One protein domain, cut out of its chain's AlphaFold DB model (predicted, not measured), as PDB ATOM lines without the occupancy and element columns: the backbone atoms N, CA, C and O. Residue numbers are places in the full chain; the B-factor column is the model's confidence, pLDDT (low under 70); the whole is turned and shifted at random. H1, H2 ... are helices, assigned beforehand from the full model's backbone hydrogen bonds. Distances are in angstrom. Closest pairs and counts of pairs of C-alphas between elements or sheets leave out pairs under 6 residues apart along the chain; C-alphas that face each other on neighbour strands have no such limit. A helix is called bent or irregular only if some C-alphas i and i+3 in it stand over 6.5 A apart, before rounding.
ATOM      1  N   PHE A  78      82.634 170.478 201.203       66.88
ATOM      2  CA  PHE A  78      83.998 170.466 201.715       66.88
ATOM      3  C   PHE A  78      84.836 171.293 200.739       66.88
ATOM      4  O   PHE A  78      85.002 170.907 199.579       66.88
ATOM      5  N   GLY A  79      85.281 172.468 201.189       74.75
ATOM      6  CA  GLY A  79      86.132 173.358 200.415       74.75
ATOM      7  C   GLY A  79      87.432 172.681 199.960       74.75
ATOM      8  O   GLY A  79      87.675 171.498 200.226       74.75
ATOM      9  N   PRO A  80      88.288 173.399 199.220       83.38
ATOM     10  CA  PRO A  80      89.559 172.853 198.774       83.38
ATOM     11  C   PRO A  80      90.352 172.261 199.948       83.38
ATOM     12  O   PRO A  80      90.440 172.863 201.013       83.38
ATOM     13  N   TRP A  81      90.983 171.104 199.746       85.94
ATOM     14  CA  TRP A  81      91.705 170.374 200.801       85.94
ATOM     15  C   TRP A  81      92.808 171.195 201.498       85.94
ATOM     16  O   TRP A  81      93.215 170.866 202.607       85.94
ATOM     17  N   TYR A  82      93.295 172.259 200.853       88.69
ATOM     18  CA  TYR A  82      94.322 173.154 201.381       88.69
ATOM     19  C   TYR A  82      93.779 174.256 202.305       88.69
ATOM     20  O   TYR A  82      94.566 174.917 202.977       88.69
ATOM     21  N   GLU A  83      92.462 174.469 202.347       89.25
ATOM     22  CA  GLU A  83      91.811 175.476 203.190       89.25
ATOM     23  C   GLU A  83      92.234 175.385 204.668       89.25
ATOM     24  O   GLU A  83      92.764 176.378 205.179       89.25
ATOM     25  N   PRO A  84      92.126 174.225 205.355       91.44
ATOM     26  CA  PRO A  84      92.542 174.130 206.754       91.44
ATOM     27  C   PRO A  84      94.041 174.388 206.934       91.44
ATOM     28  O   PRO A  84      94.443 174.999 207.917       91.44
ATOM     29  N   HIS A  85      94.874 173.984 205.974       95.12
ATOM     30  CA  HIS A  85      96.324 174.150 206.066       95.12
ATOM     31  C   HIS A  85      96.753 175.618 205.977       95.12
ATOM     32  O   HIS A  85      97.628 176.040 206.728       95.12
ATOM     33  N   ILE A  86      96.121 176.404 205.103       95.75
ATOM     34  CA  ILE A  86      96.412 177.838 204.959       95.75
ATOM     35  C   ILE A  86      95.971 178.605 206.206       95.75
ATOM     36  O   ILE A  86      96.703 179.471 206.684       95.75
ATOM     37  N   VAL A  87      94.805 178.262 206.760       95.62
ATOM     38  CA  VAL A  87      94.314 178.865 208.006       95.62
ATOM     39  C   VAL A  87      95.226 178.502 209.179       95.62
ATOM     40  O   VAL A  87      95.613 179.375 209.949       95.62
ATOM     41  N   SER A  88      95.643 177.241 209.307       96.88
ATOM     42  CA  SER A  88      96.605 176.856 210.344       96.88
ATOM     43  C   SER A  88      97.942 177.580 210.181       96.88
ATOM     44  O   SER A  88      98.497 178.056 211.167       96.88
ATOM     45  N   ALA A  89      98.444 177.717 208.952       97.50
ATOM     46  CA  ALA A  89      99.702 178.406 208.685       97.50
ATOM     47  C   ALA A  89      99.659 179.890 209.085       97.50
ATOM     48  O   ALA A  89     100.623 180.385 209.667       97.50
ATOM     49  N   SER A  90      98.550 180.597 208.829       97.00
ATOM     50  CA  SER A  90      98.423 182.006 209.226       97.00
ATOM     51  C   SER A  90      98.387 182.168 210.746       97.00
ATOM     52  O   SER A  90      99.082 183.028 211.282       97.00
ATOM     53  N   VAL A  91      97.657 181.300 211.453       96.81
ATOM     54  CA  VAL A  91      97.609 181.301 212.922       96.81
ATOM     55  C   VAL A  91      98.982 180.992 213.520       96.81
ATOM     56  O   VAL A  91      99.403 181.675 214.448       96.81
ATOM     57  N   ILE A  92      99.711 180.015 212.972       97.06
ATOM     58  CA  ILE A  92     101.072 179.682 213.422       97.06
ATOM     59  C   ILE A  92     102.012 180.873 213.233       97.06
ATOM     60  O   ILE A  92     102.785 181.179 214.135       97.06
ATOM     61  N   LEU A  93     101.939 181.565 212.093       96.25
ATOM     62  CA  LEU A  93     102.765 182.747 211.849       96.25
ATOM     63  C   LEU A  93     102.450 183.867 212.851       96.25
ATOM     64  O   LEU A  93     103.374 184.486 213.376       96.25
ATOM     65  N   PHE A  94     101.170 184.089 213.165       94.19
ATOM     66  CA  PHE A  94     100.775 185.025 214.220       94.19
ATOM     67  C   PHE A  94     101.323 184.606 215.588       94.19
ATOM     68  O   PHE A  94     101.890 185.439 216.287       94.19
ATOM     69  N   MET A  95     101.213 183.332 215.963       92.50
ATOM     70  CA  MET A  95     101.748 182.824 217.233       92.50
ATOM     71  C   MET A  95     103.266 183.001 217.317       92.50
ATOM     72  O   MET A  95     103.771 183.496 218.318       92.50
ATOM     73  N   LEU A  96     103.993 182.662 216.251       93.00
ATOM     74  CA  LEU A  96     105.445 182.827 216.192       93.00
ATOM     75  C   LEU A  96     105.847 184.302 216.336       93.00
ATOM     76  O   LEU A  96     106.803 184.619 217.043       93.00
ATOM     77  N   TYR A  97     105.098 185.205 215.698       89.88
ATOM     78  CA  TYR A  97     105.307 186.641 215.847       89.88
ATOM     79  C   TYR A  97     105.096 187.096 217.293       89.88
ATOM     80  O   TYR A  97     105.971 187.748 217.848       89.88
ATOM     81  N   PHE A  98     103.974 186.728 217.918       84.12
ATOM     82  CA  PHE A  98     103.642 187.180 219.270       84.12
ATOM     83  C   PHE A  98     104.502 186.549 220.366       84.12
ATOM     84  O   PHE A  98     104.757 187.218 221.358       84.12
ATOM     85  N   PHE A  99     104.917 185.291 220.214       82.88
ATOM     86  CA  PHE A  99     105.606 184.558 221.280       82.88
ATOM     87  C   PHE A  99     107.129 184.602 221.177       82.88
ATOM     88  O   PHE A  99     107.792 184.369 222.179       82.88
ATOM     89  N   VAL A 100     107.690 184.819 219.981       81.81
ATOM     90  CA  VAL A 100     109.143 184.689 219.766       81.81
ATOM     91  C   VAL A 100     109.758 185.930 219.133       81.81
ATOM     92  O   VAL A 100     110.813 186.371 219.575       81.81
ATOM     93  N   LEU A 101     109.161 186.471 218.064       82.38
ATOM     94  CA  LEU A 101     109.791 187.562 217.302       82.38
ATOM     95  C   LEU A 101     109.484 188.962 217.848       82.38
ATOM     96  O   LEU A 101     110.212 189.900 217.532       82.38
ATOM     97  N   ARG A 102     108.400 189.130 218.606       82.81
ATOM     98  CA  ARG A 102     108.063 190.401 219.245       82.81
ATOM     99  C   ARG A 102     108.999 190.616 220.439       82.81
ATOM    100  O   ARG A 102     109.160 189.713 221.250       82.81
ATOM    101  N   GLU A 103     109.595 191.803 220.537       75.56
ATOM    102  CA  GLU A 103     110.345 192.212 221.733       75.56
ATOM    103  C   GLU A 103     109.463 192.074 222.986       75.56
ATOM    104  O   GLU A 103     108.262 192.368 222.920       75.56
ATOM    105  N   GLU A 104     110.048 191.616 224.101       67.56
ATOM    106  CA  GLU A 104     109.344 191.457 225.380       67.56
ATOM    107  C   GLU A 104     108.587 192.738 225.720       67.56
ATOM    108  O   GLU A 104     109.156 193.829 225.804       67.56
ATOM    109  N   ASN A 105     107.274 192.612 225.880       66.56
ATOM    110  CA  ASN A 105     106.453 193.735 226.286       66.56
ATOM    111  C   ASN A 105     106.577 193.892 227.811       66.56
ATOM    112  O   ASN A 105     106.709 192.898 228.519       66.56
ATOM    113  N   ASP A 106     106.442 195.104 228.359       67.06
ATOM    114  CA  ASP A 106     106.506 195.338 229.821       67.06
ATOM    115  C   ASP A 106     105.552 194.431 230.633       67.06
ATOM    116  O   ASP A 106     105.803 194.121 231.798       67.06
ATOM    117  N   ILE A 107     104.457 193.990 230.000       72.69
ATOM    118  CA  ILE A 107     103.476 193.046 230.551       72.69
ATOM    119  C   ILE A 107     104.070 191.640 230.708       72.69
ATOM    120  O   ILE A 107     103.802 190.986 231.713       72.69
ATOM    121  N   ASP A 108     104.891 191.190 229.760       74.19
ATOM    122  CA  ASP A 108     105.564 189.890 229.823       74.19
ATOM    123  C   ASP A 108     106.605 189.906 230.955       74.19
ATOM    124  O   ASP A 108     106.609 189.028 231.815       74.19
ATOM    125  N   MET A 109     107.368 191.000 231.075       78.00
ATOM    126  CA  MET A 109     108.302 191.213 232.188       78.00
ATOM    127  C   MET A 109     107.593 191.344 233.554       78.00
ATOM    128  O   MET A 109     108.185 191.078 234.601       78.00
ATOM    129  N   MET A 110     106.329 191.778 233.583       73.75
ATOM    130  CA  MET A 110     105.497 191.743 234.792       73.75
ATOM    131  C   MET A 110     104.990 190.335 235.117       73.75
ATOM    132  O   MET A 110     104.836 190.026 236.297       73.75
ATOM    133  N   LEU A 111     104.747 189.493 234.110       74.12
ATOM    134  CA  LEU A 111     104.272 188.121 234.289       74.12
ATOM    135  C   LEU A 111     105.352 187.200 234.880       74.12
ATOM    136  O   LEU A 111     105.027 186.295 235.645       74.12
ATOM    137  N   ASP A 112     106.623 187.467 234.570       79.06
ATOM    138  CA  ASP A 112     107.776 186.740 235.120       79.06
ATOM    139  C   ASP A 112     108.052 187.051 236.598       79.06
ATOM    140  O   ASP A 112     108.747 186.297 237.289       79.06
ATOM    141  N   LYS A 113     107.511 188.157 237.124       83.38
ATOM    142  CA  LYS A 113     107.702 188.526 238.530       83.38
ATOM    143  C   LYS A 113     106.802 187.673 239.422       83.38
ATOM    144  O   LYS A 113     105.617 187.506 239.130       83.38
ATOM    145  N   PRO A 114     107.317 187.165 240.555       83.19
ATOM    146  CA  PRO A 114     106.480 186.428 241.485       83.19
ATOM    147  C   PRO A 114     105.390 187.352 242.039       83.19
ATOM    148  O   PRO A 114     105.634 188.517 242.359       83.19
ATOM    149  N   LEU A 115     104.179 186.812 242.193       80.12
ATOM    150  CA  LEU A 115     102.994 187.561 242.625       80.12
ATOM    151  C   LEU A 115     103.219 188.348 243.928       80.12
ATOM    152  O   LEU A 115     102.666 189.430 244.107       80.12
ATOM    153  N   THR A 116     104.065 187.827 244.818       84.12
ATOM    154  CA  THR A 116     104.458 188.474 246.075       84.12
ATOM    155  C   THR A 116     105.131 189.827 245.876       84.12
ATOM    156  O   THR A 116     104.919 190.727 246.684       84.12
ATOM    157  N   ASP A 117     105.915 189.987 244.810       81.81
ATOM    158  CA  ASP A 117     106.626 191.233 244.522       81.81
ATOM    159  C   ASP A 117     105.695 192.274 243.896       81.81
ATOM    160  O   ASP A 117     105.892 193.469 244.085       81.81
ATOM    161  N   ILE A 118     104.644 191.837 243.198       78.75
ATOM    162  CA  ILE A 118     103.613 192.715 242.627       78.75
ATOM    163  C   ILE A 118     102.741 193.292 243.749       78.75
ATOM    164  O   ILE A 118     102.541 194.499 243.821       78.75
ATOM    165  N   LEU A 119     102.289 192.431 244.663       80.81
ATOM    166  CA  LEU A 119     101.385 192.779 245.766       80.81
ATOM    167  C   LEU A 119     102.044 193.653 246.846       80.81
ATOM    168  O   LEU A 119     101.355 194.295 247.626       80.81
ATOM    169  N   LYS A 120     103.379 193.665 246.919       79.06
ATOM    170  CA  LYS A 120     104.137 194.453 247.903       79.06
ATOM    171  C   LYS A 120     104.323 195.923 247.498       79.06
ATOM    172  O   LYS A 120     104.742 196.724 248.327       79.06
ATOM    173  N   ASN A 121     104.066 196.254 246.232       64.44
ATOM    174  CA  ASN A 121     104.251 197.597 245.678       64.44
ATOM    175  C   ASN A 121     102.944 198.420 245.604       64.44
ATOM    176  O   ASN A 121     102.983 199.539 245.093       64.44
ATOM    177  N   GLU A 122     101.827 197.879 246.106       53.41
ATOM    178  CA  GLU A 122     100.573 198.599 246.418       53.41
ATOM    179  C   GLU A 122     100.555 199.052 247.886       53.41
ATOM    180  O   GLU A 122     100.080 200.183 248.141       53.41
TER     181      GLU A 122
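AT A GLANCE: This is residues 78 to 122 of the 122 residues of an uncharacterized protein of Sipha flava (yellow sugarcane aphid) (UniProt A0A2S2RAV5). What does the model look like? It is an open string of three helices, one long helix H1 and then two short ones, H2 and H3, laid out one after another without packing together; the line they make is a wide, open V that turns after H1. How much is printed, and of what class is it? The printed part has 45 residues with three named helices, in the order H1, H2, H3, and no named strand, and its class is all helix. How compact is it? It is extended, with a radius of gyration of the C-alphas of 18.1 A, and its outline is a rod whose C-alphas span 56 by 21 by 12 A.

IN THESE COORDINATES: Where is the longest helix? H1 takes residues 83 to 101 and measures 25.9 A from first to last C-alpha, from C-alpha 83 at (91.811, 175.476, 203.190) to C-alpha 101 at (109.791, 187.562, 217.302). It is neither bent nor irregular, but only just: C-alphas 98 and 101 are 6.5 A apart. Which helices come after it? H2 is residues 106 to 111, and H3 is residues 115 to 119, ending with C-alpha 119 at (101.385, 192.779, 245.766).

HOW THE PARTS SIT: Does H1 touch another helix? H1 touches no helix: it is apart from H2, and it is apart from H3. How do the two short helices stand? H2 and H3 are apart, but only just, with their closest C-alphas 8.1 A from each other. What do the backbone atoms show? In H1, H2 and H3 every pair of O of residue i and N of residue i+4 is within hydrogen-bond range. Which stretches stand free? Residues 78 to 109 do, of which 83 to 101 belong to H1 and 106 to 109 to H2, and so do residues 111 to 117, of which 115 to 117 belong to H3.

THE WHOLE: How long is it? The two C-alphas farthest apart, those of Phe 78 and Lys 120, are 55.8 A from each other, and the first and last printed C-alphas, of Phe 78 and Glu 122, are 55.4 A apart. Is there a cut, and how are the helices joined? The printed part has no cut and ends at residue 122, the chain's last residue. The links from H1 to H2, of 4 residues, and from H2 to H3, of 3 residues, are tight. Where is confidence low? The mean pLDDT of the printed part is 82.9, and residue 78, residues 104 to 106 and residues 121 to 122 are under 70.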